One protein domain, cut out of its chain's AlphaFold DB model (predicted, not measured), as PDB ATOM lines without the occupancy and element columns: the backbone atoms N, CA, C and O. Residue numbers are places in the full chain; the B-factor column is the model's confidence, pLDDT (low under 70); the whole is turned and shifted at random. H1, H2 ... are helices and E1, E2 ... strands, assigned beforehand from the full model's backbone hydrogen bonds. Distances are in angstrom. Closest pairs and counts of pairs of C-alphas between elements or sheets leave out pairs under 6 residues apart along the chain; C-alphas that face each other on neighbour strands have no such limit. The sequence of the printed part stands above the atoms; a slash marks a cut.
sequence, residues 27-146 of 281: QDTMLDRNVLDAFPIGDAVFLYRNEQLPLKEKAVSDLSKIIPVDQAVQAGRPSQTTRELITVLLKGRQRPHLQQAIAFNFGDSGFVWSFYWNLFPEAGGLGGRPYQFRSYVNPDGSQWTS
ATOM      1  N   GLN A  27      33.506 -26.182  11.147       53.47
ATOM      2  CA  GLN A  27      32.466 -26.691  12.048       53.47
ATOM      3  C   GLN A  27      32.479 -28.222  12.212       53.47
ATOM      4  O   GLN A  27      32.274 -28.702  13.322       53.47
ATOM      5  N   ASP A  28      32.764 -28.991  11.157       49.91
ATOM      6  CA  ASP A  28      32.846 -30.461  11.232       49.91
ATOM      7  C   ASP A  28      34.132 -30.930  11.925       49.91
ATOM      8  O   ASP A  28      34.130 -31.907  12.677       49.91
ATOM      9  N   THR A  29      35.231 -30.206  11.706       52.12
ATOM     10  CA  THR A  29      36.491 -30.384  12.451       52.12
ATOM     11  C   THR A  29      36.299 -29.969  13.906       52.12
ATOM     12  O   THR A  29      36.865 -30.549  14.837       52.12
ATOM     13  N   MET A  30      35.453 -28.960  14.093       56.66
ATOM     14  CA  MET A  30      35.160 -28.302  15.336       56.66
ATOM     15  C   MET A  30      34.017 -29.010  16.073       56.66
ATOM     16  O   MET A  30      32.923 -28.473  16.195       56.66
ATOM     17  N   LEU A  31      34.268 -30.217  16.597       51.34
ATOM     18  CA  LEU A  31      33.267 -31.132  17.196       51.34
ATOM     19  C   LEU A  31      32.522 -30.619  18.458       51.34
ATOM     20  O   LEU A  31      31.900 -31.401  19.187       51.34
ATOM     21  N   ASP A  32      32.551 -29.320  18.748       62.38
ATOM     22  CA  ASP A  32      31.848 -28.719  19.873       62.38
ATOM     23  C   ASP A  32      30.438 -28.252  19.469       62.38
ATOM     24  O   ASP A  32      30.247 -27.290  18.727       62.38
ATOM     25  N   ARG A  33      29.419 -28.900  20.051       59.03
ATOM     26  CA  ARG A  33      27.997 -28.528  19.907       59.03
ATOM     27  C   ARG A  33      27.690 -27.101  20.386       59.03
ATOM     28  O   ARG A  33      26.591 -26.599  20.150       59.03
ATOM     29  N   ASN A  34      28.628 -26.455  21.074       77.44
ATOM     30  CA  ASN A  34      28.495 -25.086  21.545       77.44
ATOM     31  C   ASN A  34      29.014 -24.034  20.555       77.44
ATOM     32  O   ASN A  34      28.979 -22.856  20.902       77.44
ATOM     33  N   VAL A  35      29.448 -24.396  19.347       82.06
ATOM     34  CA  VAL A  35      29.812 -23.421  18.305       82.06
ATOM     35  C   VAL A  35      28.558 -22.959  17.559       82.06
ATOM     36  O   VAL A  35      27.769 -23.772  17.084       82.06
ATOM     37  N   LEU A  36      28.358 -21.639  17.485       83.69
ATOM     38  CA  LEU A  36      27.319 -21.011  16.664       83.69
ATOM     39  C   LEU A  36      27.830 -20.768  15.242       83.69
ATOM     40  O   LEU A  36      27.135 -21.041  14.268       83.69
ATOM     41  N   ASP A  37      29.029 -20.196  15.138       86.31
ATOM     42  CA  ASP A  37      29.679 -19.915  13.866       86.31
ATOM     43  C   ASP A  37      31.195 -19.856  14.049       86.31
ATOM     44  O   ASP A  37      31.691 -19.410  15.086       86.31
ATOM     45  N   ALA A  38      31.917 -20.283  13.021       87.00
ATOM     46  CA  ALA A  38      33.365 -20.236  12.955       87.00
ATOM     47  C   ALA A  38      33.781 -19.919  11.520       87.00
ATOM     48  O   ALA A  38      33.277 -20.521  10.571       87.00
ATOM     49  N   PHE A  39      34.686 -18.959  11.343       87.50
ATOM     50  CA  PHE A  39      35.191 -18.610  10.016       87.50
ATOM     51  C   PHE A  39      36.653 -18.145  10.068       87.50
ATOM     52  O   PHE A  39      37.044 -17.441  11.006       87.50
ATOM     53  N   PRO A  40      37.463 -18.505   9.058       88.19
ATOM     54  CA  PRO A  40      38.859 -18.109   8.993       88.19
ATOM     55  C   PRO A  40      39.042 -16.774   8.251       88.19
ATOM     56  O   PRO A  40      38.355 -16.471   7.273       88.19
ATOM     57  N   ILE A  41      40.031 -15.990   8.677       89.25
ATOM     58  CA  ILE A  41      40.591 -14.851   7.941       89.25
ATOM     59  C   ILE A  41      42.115 -14.939   8.042       89.25
ATOM     60  O   ILE A  41      42.687 -14.710   9.105       89.25
ATOM     61  N   GLY A  42      42.783 -15.244   6.927       88.62
ATOM     62  CA  GLY A  42      44.218 -15.548   6.957       88.62
ATOM     63  C   GLY A  42      44.494 -16.744   7.872       88.62
ATOM     64  O   GLY A  42      43.779 -17.738   7.797       88.62
ATOM     65  N   ASP A  43      45.488 -16.615   8.751       88.69
ATOM     66  CA  ASP A  43      45.860 -17.645   9.733       88.69
ATOM     67  C   ASP A  43      45.021 -17.597  11.030       88.69
ATOM     68  O   ASP A  43      45.330 -18.311  11.979       88.69
ATOM     69  N   ALA A  44      43.996 -16.737  11.129       90.75
ATOM     70  CA  ALA A  44      43.166 -16.638  12.331       90.75
ATOM     71  C   ALA A  44      41.749 -17.173  12.114       90.75
ATOM     72  O   ALA A  44      41.125 -16.901  11.089       90.75
ATOM     73  N   VAL A  45      41.202 -17.845  13.125       91.19
ATOM     74  CA  VAL A  45      39.797 -18.261  13.185       91.19
ATOM     75  C   VAL A  45      39.050 -17.386  14.179       91.19
ATOM     76  O   VAL A  45      39.507 -17.177  15.301       91.19
ATOM     77  N   PHE A  46      37.887 -16.892  13.760       91.44
ATOM     78  CA  PHE A  46      36.925 -16.199  14.607       91.44
ATOM     79  C   PHE A  46      35.812 -17.170  14.968       91.44
ATOM     80  O   PHE A  46      35.183 -17.732  14.072       91.44
ATOM     81  N   LEU A  47      35.558 -17.341  16.262       89.94
ATOM     82  CA  LEU A  47      34.603 -18.308  16.785       89.94
ATOM     83  C   LEU A  47      33.567 -17.611  17.667       89.94
ATOM     84  O   LEU A  47      33.905 -16.859  18.582       89.94
ATOM     85  N   TYR A  48      32.293 -17.880  17.401       88.88
ATOM     86  CA  TYR A  48      31.167 -17.466  18.233       88.88
ATOM     87  C   TYR A  48      30.529 -18.694  18.872       88.88
ATOM     88  O   TYR A  48      30.232 -19.672  18.186       88.88
ATOM     89  N   ARG A  49      30.288 -18.636  20.186       86.56
ATOM     90  CA  ARG A  49      29.656 -19.726  20.941       86.56
ATOM     91  C   ARG A  49      28.172 -19.485  21.182       86.56
ATOM     92  O   ARG A  49      27.741 -18.359  21.422       86.56
ATOM     93  N   ASN A  50      27.419 -20.578  21.243       83.75
ATOM     94  CA  ASN A  50      26.011 -20.612  21.640       83.75
ATOM     95  C   ASN A  50      25.794 -20.133  23.085       83.75
ATOM     96  O   ASN A  50      24.702 -19.694  23.421       83.75
ATOM     97  N   GLU A  51      26.817 -20.179  23.942       82.00
ATOM     98  CA  GLU A  51      26.735 -19.731  25.344       82.00
ATOM     99  C   GLU A  51      26.473 -18.221  25.481       82.00
ATOM    100  O   GLU A  51      25.996 -17.772  26.520       82.00
ATOM    101  N   GLN A  52      26.738 -17.445  24.423       79.25
ATOM    102  CA  GLN A  52      26.424 -16.014  24.365       79.25
ATOM    103  C   GLN A  52      24.959 -15.741  23.988       79.25
ATOM    104  O   GLN A  52      24.514 -14.594  24.077       79.25
ATOM    105  N   LEU A  53      24.192 -16.770  23.593       79.25
ATOM    106  CA  LEU A  53      22.764 -16.626  23.332       79.25
ATOM    107  C   LEU A  53      22.038 -16.180  24.611       79.25
ATOM    108  O   LEU A  53      22.321 -16.700  25.697       79.25
ATOM    109  N   PRO A  54      21.067 -15.255  24.514       70.69
ATOM    110  CA  PRO A  54      20.262 -14.877  25.663       70.69
ATOM    111  C   PRO A  54      19.547 -16.110  26.235       70.69
ATOM    112  O   PRO A  54      18.714 -16.721  25.576       70.69
ATOM    113  N   LEU A  55      19.855 -16.491  27.475       71.25
ATOM    114  CA  LEU A  55      19.106 -17.540  28.175       71.25
ATOM    115  C   LEU A  55      17.674 -17.059  28.459       71.25
ATOM    116  O   LEU A  55      17.460 -15.859  28.608       71.25
ATOM    117  N   LYS A  56      16.715 -17.989  28.581       67.75
ATOM    118  CA  LYS A  56      15.253 -17.757  28.691       67.75
ATOM    119  C   LYS A  56      14.811 -16.484  29.425       67.75
ATOM    120  O   LYS A  56      13.929 -15.788  28.941       67.75
ATOM    121  N   GLU A  57      15.406 -16.163  30.571       62.72
ATOM    122  CA  GLU A  57      15.043 -14.970  31.356       62.72
ATOM    123  C   GLU A  57      15.359 -13.635  30.649       62.72
ATOM    124  O   GLU A  57      14.704 -12.630  30.909       62.72
ATOM    125  N   LYS A  58      16.339 -13.624  29.740       67.88
ATOM    126  CA  LYS A  58      16.770 -12.475  28.925       67.88
ATOM    127  C   LYS A  58      16.322 -12.562  27.461       67.88
ATOM    128  O   LYS A  58      16.569 -11.630  26.699       67.88
ATOM    129  N   ALA A  59      15.698 -13.666  27.053       75.25
ATOM    130  CA  ALA A  59      15.284 -13.891  25.676       75.25
ATOM    131  C   ALA A  59      14.208 -12.881  25.251       75.25
ATOM    132  O   ALA A  59      13.104 -12.827  25.797       75.25
ATOM    133  N   VAL A  60      14.525 -12.073  24.242       78.31
ATOM    134  CA  VAL A  60      13.569 -11.141  23.644       78.31
ATOM    135  C   VAL A  60      12.778 -11.875  22.566       78.31
ATOM    136  O   VAL A  60      13.358 -12.318  21.581       78.31
ATOM    137  N   SER A  61      11.458 -11.989  22.739       78.38
ATOM    138  CA  SER A  61      10.543 -12.662  21.798       78.38
ATOM    139  C   SER A  61       9.692 -11.709  20.951       78.38
ATOM    140  O   SER A  61       8.992 -12.149  20.041       78.38
ATOM    141  N   ASP A  62       9.767 -10.403  21.216       82.06
ATOM    142  CA  ASP A  62       9.023  -9.358  20.511       82.06
ATOM    143  C   ASP A  62       9.988  -8.457  19.730       82.06
ATOM    144  O   ASP A  62      10.905  -7.872  20.311       82.06
ATOM    145  N   LEU A  63       9.761  -8.315  18.421       79.75
ATOM    146  CA  LEU A  63      10.552  -7.446  17.545       79.75
ATOM    147  C   LEU A  63      10.472  -5.961  17.944       79.75
ATOM    148  O   LEU A  63      11.348  -5.186  17.581       79.75
ATOM    149  N   SER A  64       9.461  -5.534  18.706       84.69
ATOM    150  CA  SER A  64       9.406  -4.159  19.225       84.69
ATOM    151  C   SER A  64      10.486  -3.866  20.278       84.69
ATOM    152  O   SER A  64      10.784  -2.706  20.558       84.69
ATOM    153  N   LYS A  65      11.077  -4.919  20.857       84.19
ATOM    154  CA  LYS A  65      12.084  -4.855  21.923       84.19
ATOM    155  C   LYS A  65      13.513  -5.067  21.420       84.19
ATOM    156  O   LYS A  65      14.432  -5.065  22.236       84.19
ATOM    157  N   ILE A  66      13.705  -5.280  20.118       88.94
ATOM    158  CA  ILE A  66      15.040  -5.298  19.513       88.94
ATOM    159  C   ILE A  66      15.384  -3.898  19.006       88.94
ATOM    160  O   ILE A  66      14.510  -3.152  18.558       88.94
ATOM    161  N   ILE A  67      16.663  -3.539  19.057       91.88
ATOM    162  CA  ILE A  67      17.118  -2.267  18.503       91.88
ATOM    163  C   ILE A  67      16.813  -2.159  16.992       91.88
ATOM    164  O   ILE A  67      16.839  -3.168  16.276       91.88
ATOM    165  N   PRO A  68      16.551  -0.940  16.482       92.75
ATOM    166  CA  PRO A  68      16.367  -0.686  15.055       92.75
ATOM    167  C   PRO A  68      17.543  -1.164  14.191       92.75
ATOM    168  O   PRO A  68      18.697  -1.154  14.620       92.75
ATOM    169  N   VAL A  69      17.258  -1.533  12.937       91.44
ATOM    170  CA  VAL A  69      18.257  -2.105  12.014       91.44
ATOM    171  C   VAL A  69      19.455  -1.183  11.772       91.44
ATOM    172  O   VAL A  69      20.573  -1.663  11.651       91.44
ATOM    173  N   ASP A  70      19.260   0.132  11.716       94.06
ATOM    174  CA  ASP A  70      20.341   1.098  11.518       94.06
ATOM    175  C   ASP A  70      21.293   1.129  12.719       94.06
ATOM    176  O   ASP A  70      22.509   1.104  12.527       94.06
ATOM    177  N   GLN A  71      20.755   1.094  13.940       95.25
ATOM    178  CA  GLN A  71      21.549   0.964  15.162       95.25
ATOM    179  C   GLN A  71      22.273  -0.383  15.198       95.25
ATOM    180  O   GLN A  71      23.466  -0.437  15.500       95.25
ATOM    181  N   ALA A  72      21.585  -1.457  14.806       94.50
ATOM    182  CA  ALA A  72      22.142  -2.801  14.805       94.50
ATOM    183  C   ALA A  72      23.285  -2.925  13.789       94.50
ATOM    184  O   ALA A  72      24.338  -3.465  14.111       94.50
ATOM    185  N   VAL A  73      23.134  -2.341  12.597       95.25
ATOM    186  CA  VAL A  73      24.189  -2.276  11.575       95.25
ATOM    187  C   VAL A  73      25.407  -1.500  12.073       95.25
ATOM    188  O   VAL A  73      26.526  -1.892  11.751       95.25
ATOM    189  N   GLN A  74      25.230  -0.410  12.829       94.50
ATOM    190  CA  GLN A  74      26.369   0.313  13.408       94.50
ATOM    191  C   GLN A  74      27.083  -0.524  14.471       94.50
ATOM    192  O   GLN A  74      28.305  -0.641  14.412       94.50
ATOM    193  N   ALA A  75      26.331  -1.144  15.383       94.19
ATOM    194  CA  ALA A  75      26.869  -2.027  16.417       94.19
ATOM    195  C   ALA A  75      27.536  -3.288  15.836       94.19
ATOM    196  O   ALA A  75      28.515  -3.787  16.379       94.19
ATOM    197  N   GLY A  76      27.037  -3.784  14.703       94.19
ATOM    198  CA  GLY A  76      27.565  -4.955  14.009       94.19
ATOM    199  C   GLY A  76      28.815  -4.674  13.182       94.19
ATOM    200  O   GLY A  76      29.375  -5.600  12.603       94.19
ATOM    201  N   ARG A  77      29.281  -3.425  13.071       94.75
ATOM    202  CA  ARG A  77      30.527  -3.146  12.346       94.75
ATOM    203  C   ARG A  77      31.715  -3.801  13.064       94.75
ATOM    204  O   ARG A  77      31.757  -3.796  14.295       94.75
ATOM    205  N   PRO A  78      32.711  -4.329  12.327       92.31
ATOM    206  CA  PRO A  78      33.933  -4.809  12.955       92.31
ATOM    207  C   PRO A  78      34.587  -3.675  13.755       92.31
ATOM    208  O   PRO A  78      34.766  -2.565  13.235       92.31
ATOM    209  N   SER A  79      34.944  -3.957  15.010       91.06
ATOM    210  CA  SER A  79      35.596  -2.990  15.897       91.06
ATOM    211  C   SER A  79      36.928  -2.505  15.310       91.06
ATOM    212  O   SER A  79      37.459  -3.068  14.350       91.06
ATOM    213  N   GLN A  80      37.500  -1.433  15.864       89.88
ATOM    214  CA  GLN A  80      38.811  -0.958  15.415       89.88
ATOM    215  C   GLN A  80      39.897  -2.030  15.590       89.88
ATOM    216  O   GLN A  80      40.603  -2.322  14.629       89.88
ATOM    217  N   THR A  81      39.960  -2.686  16.750       91.50
ATOM    218  CA  THR A  81      40.895  -3.791  17.018       91.50
ATOM    219  C   THR A  81      40.723  -4.935  16.020       91.50
ATOM    220  O   THR A  81      41.703  -5.414  15.458       91.50
ATOM    221  N   THR A  82      39.480  -5.330  15.719       92.25
ATOM    222  CA  THR A  82      39.205  -6.369  14.716       92.25
ATOM    223  C   THR A  82      39.652  -5.950  13.314       92.25
ATOM    224  O   THR A  82      40.204  -6.768  12.585       92.25
ATOM    225  N   ARG A  83      39.457  -4.685  12.917       92.56
ATOM    226  CA  ARG A  83      39.906  -4.184  11.604       92.56
ATOM    227  C   ARG A  83      41.425  -4.154  11.475       92.56
ATOM    228  O   ARG A  83      41.943  -4.522  10.420       92.56
ATOM    229  N   GLU A  84      42.135  -3.750  12.525       93.06
ATOM    230  CA  GLU A  84      43.600  -3.811  12.528       93.06
ATOM    231  C   GLU A  84      44.091  -5.261  12.498       93.06
ATOM    232  O   GLU A  84      45.024  -5.571  11.760       93.06
ATOM    233  N   LEU A  85      43.418  -6.178  13.204       93.88
ATOM    234  CA  LEU A  85      43.763  -7.601  13.162       93.88
ATOM    235  C   LEU A  85      43.639  -8.153  11.742       93.88
ATOM    236  O   LEU A  85      44.579  -8.735  11.211       93.88
ATOM    237  N   ILE A  86      42.502  -7.900  11.094       93.12
ATOM    238  CA  ILE A  86      42.261  -8.266   9.694       93.12
ATOM    239  C   ILE A  86      43.330  -7.651   8.776       93.12
ATOM    240  O   ILE A  86      43.787  -8.308   7.843       93.12
ATOM    241  N   THR A  87      43.753  -6.413   9.043       91.94
ATOM    242  CA  THR A  87      44.795  -5.730   8.261       91.94
ATOM    243  C   THR A  87      46.141  -6.443   8.360       91.94
ATOM    244  O   THR A  87      46.802  -6.624   7.337       91.94
ATOM    245  N   VAL A  88      46.531  -6.885   9.561       92.12
ATOM    246  CA  VAL A  88      47.752  -7.677   9.778       92.12
ATOM    247  C   VAL A  88      47.649  -9.029   9.069       92.12
ATOM    248  O   VAL A  88      48.543  -9.384   8.301       92.12
ATOM    249  N   LEU A  89      46.537  -9.745   9.256       91.06
ATOM    250  CA  LEU A  89      46.323 -11.090   8.707       91.06
ATOM    251  C   LEU A  89      46.288 -11.109   7.173       91.06
ATOM    252  O   LEU A  89      46.843 -12.008   6.547       91.06
ATOM    253  N   LEU A  90      45.662 -10.104   6.556       89.50
ATOM    254  CA  LEU A  90      45.520  -9.999   5.100       89.50
ATOM    255  C   LEU A  90      46.592  -9.117   4.446       89.50
ATOM    256  O   LEU A  90      46.537  -8.881   3.239       89.50
ATOM    257  N   LYS A  91      47.572  -8.634   5.222       89.31
ATOM    258  CA  LYS A  91      48.688  -7.786   4.764       89.31
ATOM    259  C   LYS A  91      48.232  -6.538   3.997       89.31
ATOM    260  O   LYS A  91      48.854  -6.130   3.018       89.31
ATOM    261  N   GLY A  92      47.142  -5.918   4.439       89.12
ATOM    262  CA  GLY A  92      46.585  -4.736   3.790       89.12
ATOM    263  C   GLY A  92      45.250  -4.306   4.381       89.12
ATOM    264  O   GLY A  92      44.471  -5.135   4.854       89.12
ATOM    265  N   ARG A  93      44.979  -2.996   4.345       90.50
ATOM    266  CA  ARG A  93      43.742  -2.431   4.894       90.50
ATOM    267  C   ARG A  93      42.531  -2.904   4.112       90.50
ATOM    268  O   ARG A  93      42.519  -2.854   2.881       90.50
ATOM    269  N   GLN A  94      41.510  -3.303   4.859       89.75
ATOM    270  CA  GLN A  94      40.242  -3.752   4.313       89.75
ATOM    271  C   GLN A  94      39.127  -2.775   4.657       89.75
ATOM    272  O   GLN A  94      38.988  -2.329   5.798       89.75
ATOM    273  N   ARG A  95      38.263  -2.523   3.681       90.12
ATOM    274  CA  ARG A  95      37.013  -1.806   3.858       90.12
ATOM    275  C   ARG A  95      35.871  -2.811   4.014       90.12
ATOM    276  O   ARG A  95      35.635  -3.590   3.090       90.12
ATOM    277  N   PRO A  96      35.140  -2.803   5.142       92.31
ATOM    278  CA  PRO A  96      33.960  -3.636   5.300       92.31
ATOM    279  C   PRO A  96      32.768  -3.024   4.556       92.31
ATOM    280  O   PRO A  96      32.419  -1.857   4.741       92.31
ATOM    281  N   HIS A  97      32.118  -3.836   3.733       92.69
ATOM    282  CA  HIS A  97      30.880  -3.519   3.035       92.69
ATOM    283  C   HIS A  97      29.781  -4.452   3.531       92.69
ATOM    284  O   HIS A  97      29.919  -5.670   3.441       92.69
ATOM    285  N   LEU A  98      28.692  -3.886   4.056       94.75
ATOM    286  CA  LEU A  98      27.560  -4.686   4.510       94.75
ATOM    287  C   LEU A  98      26.942  -5.402   3.308       94.75
ATOM    288  O   LEU A  98      26.434  -4.753   2.394       94.75
ATOM    289  N   GLN A  99      26.988  -6.729   3.324       93.75
ATOM    290  CA  GLN A  99      26.304  -7.570   2.352       93.75
ATOM    291  C   GLN A  99      24.875  -7.846   2.812       93.75
ATOM    292  O   GLN A  99      23.939  -7.741   2.022       93.75
ATOM    293  N   GLN A 100      24.709  -8.213   4.085       94.12
ATOM    294  CA  GLN A 100      23.428  -8.664   4.616       94.12
ATOM    295  C   GLN A 100      23.333  -8.431   6.127       94.12
ATOM    296  O   GLN A 100      24.323  -8.571   6.842       94.12
ATOM    297  N   ALA A 101      22.128  -8.107   6.597       94.38
ATOM    298  CA  ALA A 101      21.754  -8.034   8.005       94.38
ATOM    299  C   ALA A 101      20.481  -8.866   8.217       94.38
ATOM    300  O   ALA A 101      19.502  -8.674   7.496       94.38
ATOM    301  N   ILE A 102      20.498  -9.793   9.174       92.56
ATOM    302  CA  ILE A 102      19.396 -10.724   9.443       92.56
ATOM    303  C   ILE A 102      19.124 -10.748  10.944       92.56
ATOM    304  O   ILE A 102      20.054 -10.909  11.726       92.56
ATOM    305  N   ALA A 103      17.862 -10.629  11.353       90.25
ATOM    306  CA  ALA A 103      17.450 -10.933  12.721       90.25
ATOM    307  C   ALA A 103      16.993 -12.396  12.785       90.25
ATOM    308  O   ALA A 103      15.959 -12.751  12.216       90.25
ATOM    309  N   PHE A 104      17.764 -13.248  13.459       86.81
ATOM    310  CA  PHE A 104      17.421 -14.650  13.684       86.81
ATOM    311  C   PHE A 104      16.701 -14.811  15.017       86.81
ATOM    312  O   PHE A 104      17.143 -14.261  16.019       86.81
ATOM    313  N   ASN A 105      15.611 -15.581  15.033       85.38
ATOM    314  CA  ASN A 105      14.946 -16.005  16.262       85.38
ATOM    315  C   ASN A 105      15.416 -17.416  16.633       85.38
ATOM    316  O   ASN A 105      15.126 -18.368  15.909       85.38
ATOM    317  N   PHE A 106      16.087 -17.551  17.773       82.81
ATOM    318  CA  PHE A 106      16.564 -18.818  18.329       82.81
ATOM    319  C   PHE A 106      15.551 -19.445  19.307       82.81
ATOM    320  O   PHE A 106      15.923 -20.107  20.279       82.81
ATOM    321  N   GLY A 107      14.254 -19.223  19.067       82.50
ATOM    322  CA  GLY A 107      13.153 -19.760  19.862       82.50
ATOM    323  C   GLY A 107      13.214 -19.269  21.305       82.50
ATOM    324  O   GLY A 107      13.095 -18.074  21.572       82.50
ATOM    325  N   ASP A 108      13.450 -20.198  22.228       77.50
ATOM    326  CA  ASP A 108      13.570 -19.932  23.665       77.50
ATOM    327  C   ASP A 108      14.726 -18.981  24.030       77.50
ATOM    328  O   ASP A 108      14.740 -18.462  25.146       77.50
ATOM    329  N   SER A 109      15.677 -18.751  23.115       73.50
ATOM    330  CA  SER A 109      16.812 -17.837  23.327       73.50
ATOM    331  C   SER A 109      16.591 -16.429  22.749       73.50
ATOM    332  O   SER A 109      17.426 -15.542  22.903       73.50
ATOM    333  N   GLY A 110      15.449 -16.194  22.095       81.56
ATOM    334  CA  GLY A 110      15.079 -14.892  21.544       81.56
ATOM    335  C   GLY A 110      15.835 -14.506  20.271       81.56
ATOM    336  O   GLY A 110      16.334 -15.358  19.534       81.56
ATOM    337  N   PHE A 111      15.868 -13.205  19.975       86.19
ATOM    338  CA  PHE A 111      16.467 -12.677  18.747       86.19
ATOM    339  C   PHE A 111      17.969 -12.397  18.856       86.19
ATOM    340  O   PHE A 111      18.448 -11.939  19.887       86.19
ATOM    341  N   VAL A 112      18.696 -12.575  17.752       89.69
ATOM    342  CA  VAL A 112      20.071 -12.087  17.561       89.69
ATOM    343  C   VAL A 112      20.200 -11.519  16.153       89.69
ATOM    344  O   VAL A 112      19.731 -12.117  15.181       89.69
ATOM    345  N   TRP A 113      20.851 -10.368  16.028       92.94
ATOM    346  CA  TRP A 113      21.235  -9.828  14.730       92.94
ATOM    347  C   TRP A 113      22.521 -10.492  14.242       92.94
ATOM    348  O   TRP A 113      23.515 -10.510  14.960       92.94
ATOM    349  N   SER A 114      22.518 -10.991  13.010       94.12
ATOM    350  CA  SER A 114      23.684 -11.503  12.294       94.12
ATOM    351  C   SER A 114      23.982 -10.610  11.094       94.12
ATOM    352  O   SER A 114      23.082 -10.250  10.328       94.12
ATOM    353  N   PHE A 115      25.252 -10.247  10.930       95.75
ATOM    354  CA  PHE A 115      25.724  -9.406   9.837       95.75
ATOM    355  C   PHE A 115      26.798 -10.118   9.035       95.75
ATOM    356  O   PHE A 115      27.738 -10.676   9.598       95.75
ATOM    357  N   TYR A 116      26.684 -10.011   7.716       95.00
ATOM    358  CA  TYR A 116      27.664 -10.499   6.759       95.00
ATOM    359  C   TYR A 116      28.331  -9.299   6.097       95.00
ATOM    360  O   TYR A 116      27.673  -8.482   5.443       95.00
ATOM    361  N   TRP A 117      29.643  -9.191   6.271       94.81
ATOM    362  CA  TRP A 117      30.468  -8.119   5.736       94.81
ATOM    363  C   TRP A 117      31.412  -8.678   4.679       94.81
ATOM    364  O   TRP A 117      32.179  -9.595   4.956       94.81
ATOM    365  N   ASN A 118      31.401  -8.088   3.489       93.12
ATOM    366  CA  ASN A 118      32.435  -8.322   2.489       93.12
ATOM    367  C   ASN A 118      33.605  -7.372   2.747       93.12
ATOM    368  O   ASN A 118      33.412  -6.161   2.864       93.12
ATOM    369  N   LEU A 119      34.809  -7.919   2.827       90.38
ATOM    370  CA  LEU A 119      36.044  -7.179   3.034       90.38
ATOM    371  C   LEU A 119      36.738  -6.964   1.687       90.38
ATOM    372  O   LEU A 119      37.068  -7.927   0.992       90.38
ATOM    373  N   PHE A 120      36.942  -5.699   1.323       88.38
ATOM    374  CA  PHE A 120      37.624  -5.310   0.089       88.38
ATOM    375  C   PHE A 120      38.919  -4.554   0.395       88.38
ATOM    376  O   PHE A 120      38.891  -3.679   1.263       88.38
ATOM    377  N   PRO A 121      40.018  -4.799  -0.338       88.19
ATOM    378  CA  PRO A 121      41.231  -4.003  -0.192       88.19
ATOM    379  C   PRO A 121      40.972  -2.514  -0.460       88.19
ATOM    380  O   PRO A 121      40.301  -2.158  -1.431       88.19
ATOM    381  N   GLU A 122      41.509  -1.627   0.381       86.50
ATOM    382  CA  GLU A 122      41.393  -0.174   0.163       86.50
ATOM    383  C   GLU A 122      42.245   0.310  -1.018       86.50
ATOM    384  O   GLU A 122      41.821   1.176  -1.788       86.50
ATOM    385  N   ALA A 123      43.448  -0.248  -1.167       79.38
ATOM    386  CA  ALA A 123      44.296  -0.011  -2.326       79.38
ATOM    387  C   ALA A 123      43.755  -0.850  -3.492       79.38
ATOM    388  O   ALA A 123      43.726  -2.076  -3.408       79.38
ATOM    389  N   GLY A 124      43.268  -0.172  -4.536       62.66
ATOM    390  CA  GLY A 124      42.464  -0.754  -5.610       62.66
ATOM    391  C   GLY A 124      42.967  -2.097  -6.154       62.66
ATOM    392  O   GLY A 124      44.143  -2.268  -6.459       62.66
ATOM    393  N   GLY A 125      42.030  -3.030  -6.314       58.78
ATOM    394  CA  GLY A 125      42.252  -4.361  -6.865       58.78
ATOM    395  C   GLY A 125      41.018  -5.225  -6.618       58.78
ATOM    396  O   GLY A 125      40.821  -5.727  -5.521       58.78
ATOM    397  N   LEU A 126      40.162  -5.390  -7.631       52.81
ATOM    398  CA  LEU A 126      39.013  -6.312  -7.597       52.81
ATOM    399  C   LEU A 126      39.430  -7.723  -8.049       52.81
ATOM    400  O   LEU A 126      38.732  -8.375  -8.824       52.81
ATOM    401  N   GLY A 127      40.617  -8.168  -7.640       55.09
ATOM    402  CA  GLY A 127      41.106  -9.507  -7.946       55.09
ATOM    403  C   GLY A 127      40.692 -10.479  -6.848       55.09
ATOM    404  O   GLY A 127      41.208 -10.391  -5.741       55.09
ATOM    405  N   GLY A 128      39.791 -11.413  -7.157       61.38
ATOM    406  CA  GLY A 128      39.417 -12.512  -6.260       61.38
ATOM    407  C   GLY A 128      38.103 -12.315  -5.496       61.38
ATOM    408  O   GLY A 128      37.453 -11.273  -5.562       61.38
ATOM    409  N   ARG A 129      37.678 -13.375  -4.799       68.12
ATOM    410  CA  ARG A 129      36.484 -13.372  -3.941       68.12
ATOM    411  C   ARG A 129      36.800 -12.579  -2.663       68.12
ATOM    412  O   ARG A 129      37.823 -12.873  -2.047       68.12
ATOM    413  N   PRO A 130      35.965 -11.606  -2.250       79.75
ATOM    414  CA  PRO A 130      36.203 -10.873  -1.010       79.75
ATOM    415  C   PRO A 130      36.155 -11.826   0.187       79.75
ATOM    416  O   PRO A 130      35.356 -12.769   0.202       79.75
ATOM    417  N   TYR A 131      36.978 -11.554   1.199       85.25
ATOM    418  CA  TYR A 131      36.858 -12.243   2.481       85.25
ATOM    419  C   TYR A 131      35.528 -11.866   3.126       85.25
ATOM    420  O   TYR A 131      35.083 -10.718   3.032       85.25
ATOM    421  N   GLN A 132      34.902 -12.829   3.791       88.62
ATOM    422  CA  GLN A 132      33.669 -12.595   4.523       88.62
ATOM    423  C   GLN A 132      33.980 -12.518   6.014       88.62
ATOM    424  O   GLN A 132      34.593 -13.421   6.573       88.62
ATOM    425  N   PHE A 133      33.541 -11.443   6.656       92.31
ATOM    426  CA  PHE A 133      33.545 -11.315   8.107       92.31
ATOM    427  C   PHE A 133      32.112 -11.361   8.616       92.31
ATOM    428  O   PHE A 133      31.221 -10.731   8.038       92.31
ATOM    429  N   ARG A 134      31.894 -12.091   9.709       93.94
ATOM    430  CA  ARG A 134      30.582 -12.208  10.340       93.94
ATOM    431  C   ARG A 134      30.621 -11.688  11.768       93.94
ATOM    432  O   ARG A 134      31.613 -11.816  12.487       93.94
ATOM    433  N   SER A 135      29.522 -11.077  12.175       94.75
ATOM    434  CA  SER A 135      29.377 -10.505  13.512       94.75
ATOM    435  C   SER A 135      27.953 -10.620  14.000       94.75
ATOM    436  O   SER A 135      27.016 -10.559  13.199       94.75
ATOM    437  N   TYR A 136      27.818 -10.695  15.318       93.94
ATOM    438  CA  TYR A 136      26.543 -10.855  15.993       93.94
ATOM    439  C   TYR A 136      26.311  -9.715  16.981       93.94
ATOM    440  O   TYR A 136      27.255  -9.187  17.574       93.94
ATOM    441  N   VAL A 137      25.055  -9.303  17.118       92.88
ATOM    442  CA  VAL A 137      24.633  -8.236  18.030       92.88
ATOM    443  C   VAL A 137      23.382  -8.689  18.768       92.88
ATOM    444  O   VAL A 137      22.438  -9.211  18.168       92.88
ATOM    445  N   ASN A 138      23.382  -8.483  20.080       90.12
ATOM    446  CA  ASN A 138      22.246  -8.760  20.947       90.12
ATOM    447  C   ASN A 138      21.043  -7.853  20.634       90.12
ATOM    448  O   ASN A 138      21.199  -6.778  20.047       90.12
ATOM    449  N   PRO A 139      19.835  -8.223  21.095       88.75
ATOM    450  CA  PRO A 139      18.643  -7.378  21.026       88.75
ATOM    451  C   PRO A 139      18.827  -5.943  21.523       88.75
ATOM    452  O   PRO A 139      18.186  -5.042  20.994       88.75
ATOM    453  N   ASP A 140      19.682  -5.738  22.526       89.75
ATOM    454  CA  ASP A 140      19.945  -4.445  23.165       89.75
ATOM    455  C   ASP A 140      21.008  -3.596  22.448       89.75
ATOM    456  O   ASP A 140      21.254  -2.457  22.838       89.75
ATOM    457  N   GLY A 141      21.629  -4.133  21.394       89.94
ATOM    458  CA  GLY A 141      22.699  -3.472  20.654       89.94
ATOM    459  C   GLY A 141      24.113  -3.754  21.144       89.94
ATOM    460  O   GLY A 141      25.058  -3.262  20.529       89.94
ATOM    461  N   SER A 142      24.294  -4.561  22.189       90.19
ATOM    462  CA  SER A 142      25.628  -5.010  22.589       90.19
ATOM    463  C   SER A 142      26.211  -5.989  21.560       90.19
ATOM    464  O   SER A 142      25.549  -6.925  21.104       90.19
ATOM    465  N   GLN A 143      27.462  -5.756  21.162       90.25
ATOM    466  CA  GLN A 143      28.165  -6.598  20.197       90.25
ATOM    467  C   GLN A 143      28.663  -7.882  20.867       90.25
ATOM    468  O   GLN A 143      29.197  -7.851  21.976       90.25
ATOM    469  N   TRP A 144      28.517  -9.010  20.180       89.81
ATOM    470  CA  TRP A 144      29.108 -10.271  20.616       89.81
ATOM    471  C   TRP A 144      30.609 -10.260  20.381       89.81
ATOM    472  O   TRP A 144      31.083  -9.863  19.312       89.81
ATOM    473  N   THR A 145      31.362 -10.743  21.363       88.69
ATOM    474  CA  THR A 145      32.810 -10.881  21.226       88.69
ATOM    475  C   THR A 145      33.127 -12.290  20.757       88.69
ATOM    476  O   THR A 145      32.804 -13.262  21.435       88.69
ATOM    477  N   SER A 146      33.763 -12.399  19.593       90.44
ATOM    478  CA  SER A 146      34.311 -13.668  19.119       90.44
ATOM    479  C   SER A 146      35.585 -14.027  19.872       90.44
ATOM    480  O   SER A 146      36.465 -13.177  20.079       90.44
TER     481      SER A 146
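Overview. This is residues 27 to 146 of the 281 residues of an uncharacterized protein of Planctomicrobium piriforme (UniProt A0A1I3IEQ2). A long, twisted sheet of three strands, E3 E4 E5, has the helices H1 and H2 over it, and a two-strand hairpin, E1 and E2, runs along its E5 side, the two sheets only partly face to face. A long link, residues 50 to 68, wraps round the end of the large sheet where E3 turns into E4, and residues 138 to 146 fold back over E5. The printed part has 120 residues, with two named helices and five named strands in the order E1 E2 H1 H2 E3 E4 E5; both sheets are antiparallel and the class is mixed, helices and strands. The whole is compact, with a radius of gyration of the C-alphas of 15.2 A and spans of 46 by 35 by 22 A.

Arrangement. E1, residues 35 to 41, and E2, residues 44 to 49, form an antiparallel hairpin, with N 39 and O 46 3.0 A apart, within hydrogen-bond range. H1, residues 69 to 75, and H2, residues 80 to 89, are apart; in both, every O i to N i+4 pair is within hydrogen-bond range. E3, residues 94 to 105, E4, residues 111 to 121, and E5, residues 131 to 137, form a meander, each strand the antiparallel neighbour of the one before. N 97 and O 118 are 2.8 A apart between E3 and E4, and N 115 and O 135 2.9 A between E4 and E5. H1 and H2 on one face of this sheet make two layers. H1, at a height over the sheet of 8.7 A, is over E4 and runs across it at 65 degrees on the local plane. The closest C-alphas of H2 and E3 are those of Thr 87 and Gln 94, 6.3 A apart. The sheets E1 E2 and E3 E4 E5 form a sandwich, two sheets face to face, their facing parts 10.7 A centre to centre. The closest C-alphas of E1 and E5 are those of Ile 41 and Tyr 131, 7.1 A apart; E2 and E5 are near each other.

Along the chain. E1 begins at C-alpha 35, (29.812, -23.421, 18.305), and is 17.2 A long; E2 is 16.3 A. H1 is 9.7 A and H2 14.3 A long. E3 is 30.5 A long and bends by 54 degrees at residue 99. E4 is 32.4 A long; E5 is 20.2 A, ending at C-alpha 137, (24.633, -8.236, 18.030).

Size, cuts and confidence. The C-alphas farthest apart, those of Glu 57 and Gly 124, are 48.2 A apart. The printed part has no cut, and the link E2 to H1 is long. Mean pLDDT of the printed part is 84.6; residues 27 to 33, 56 to 58 and 124 to 129 are under 70.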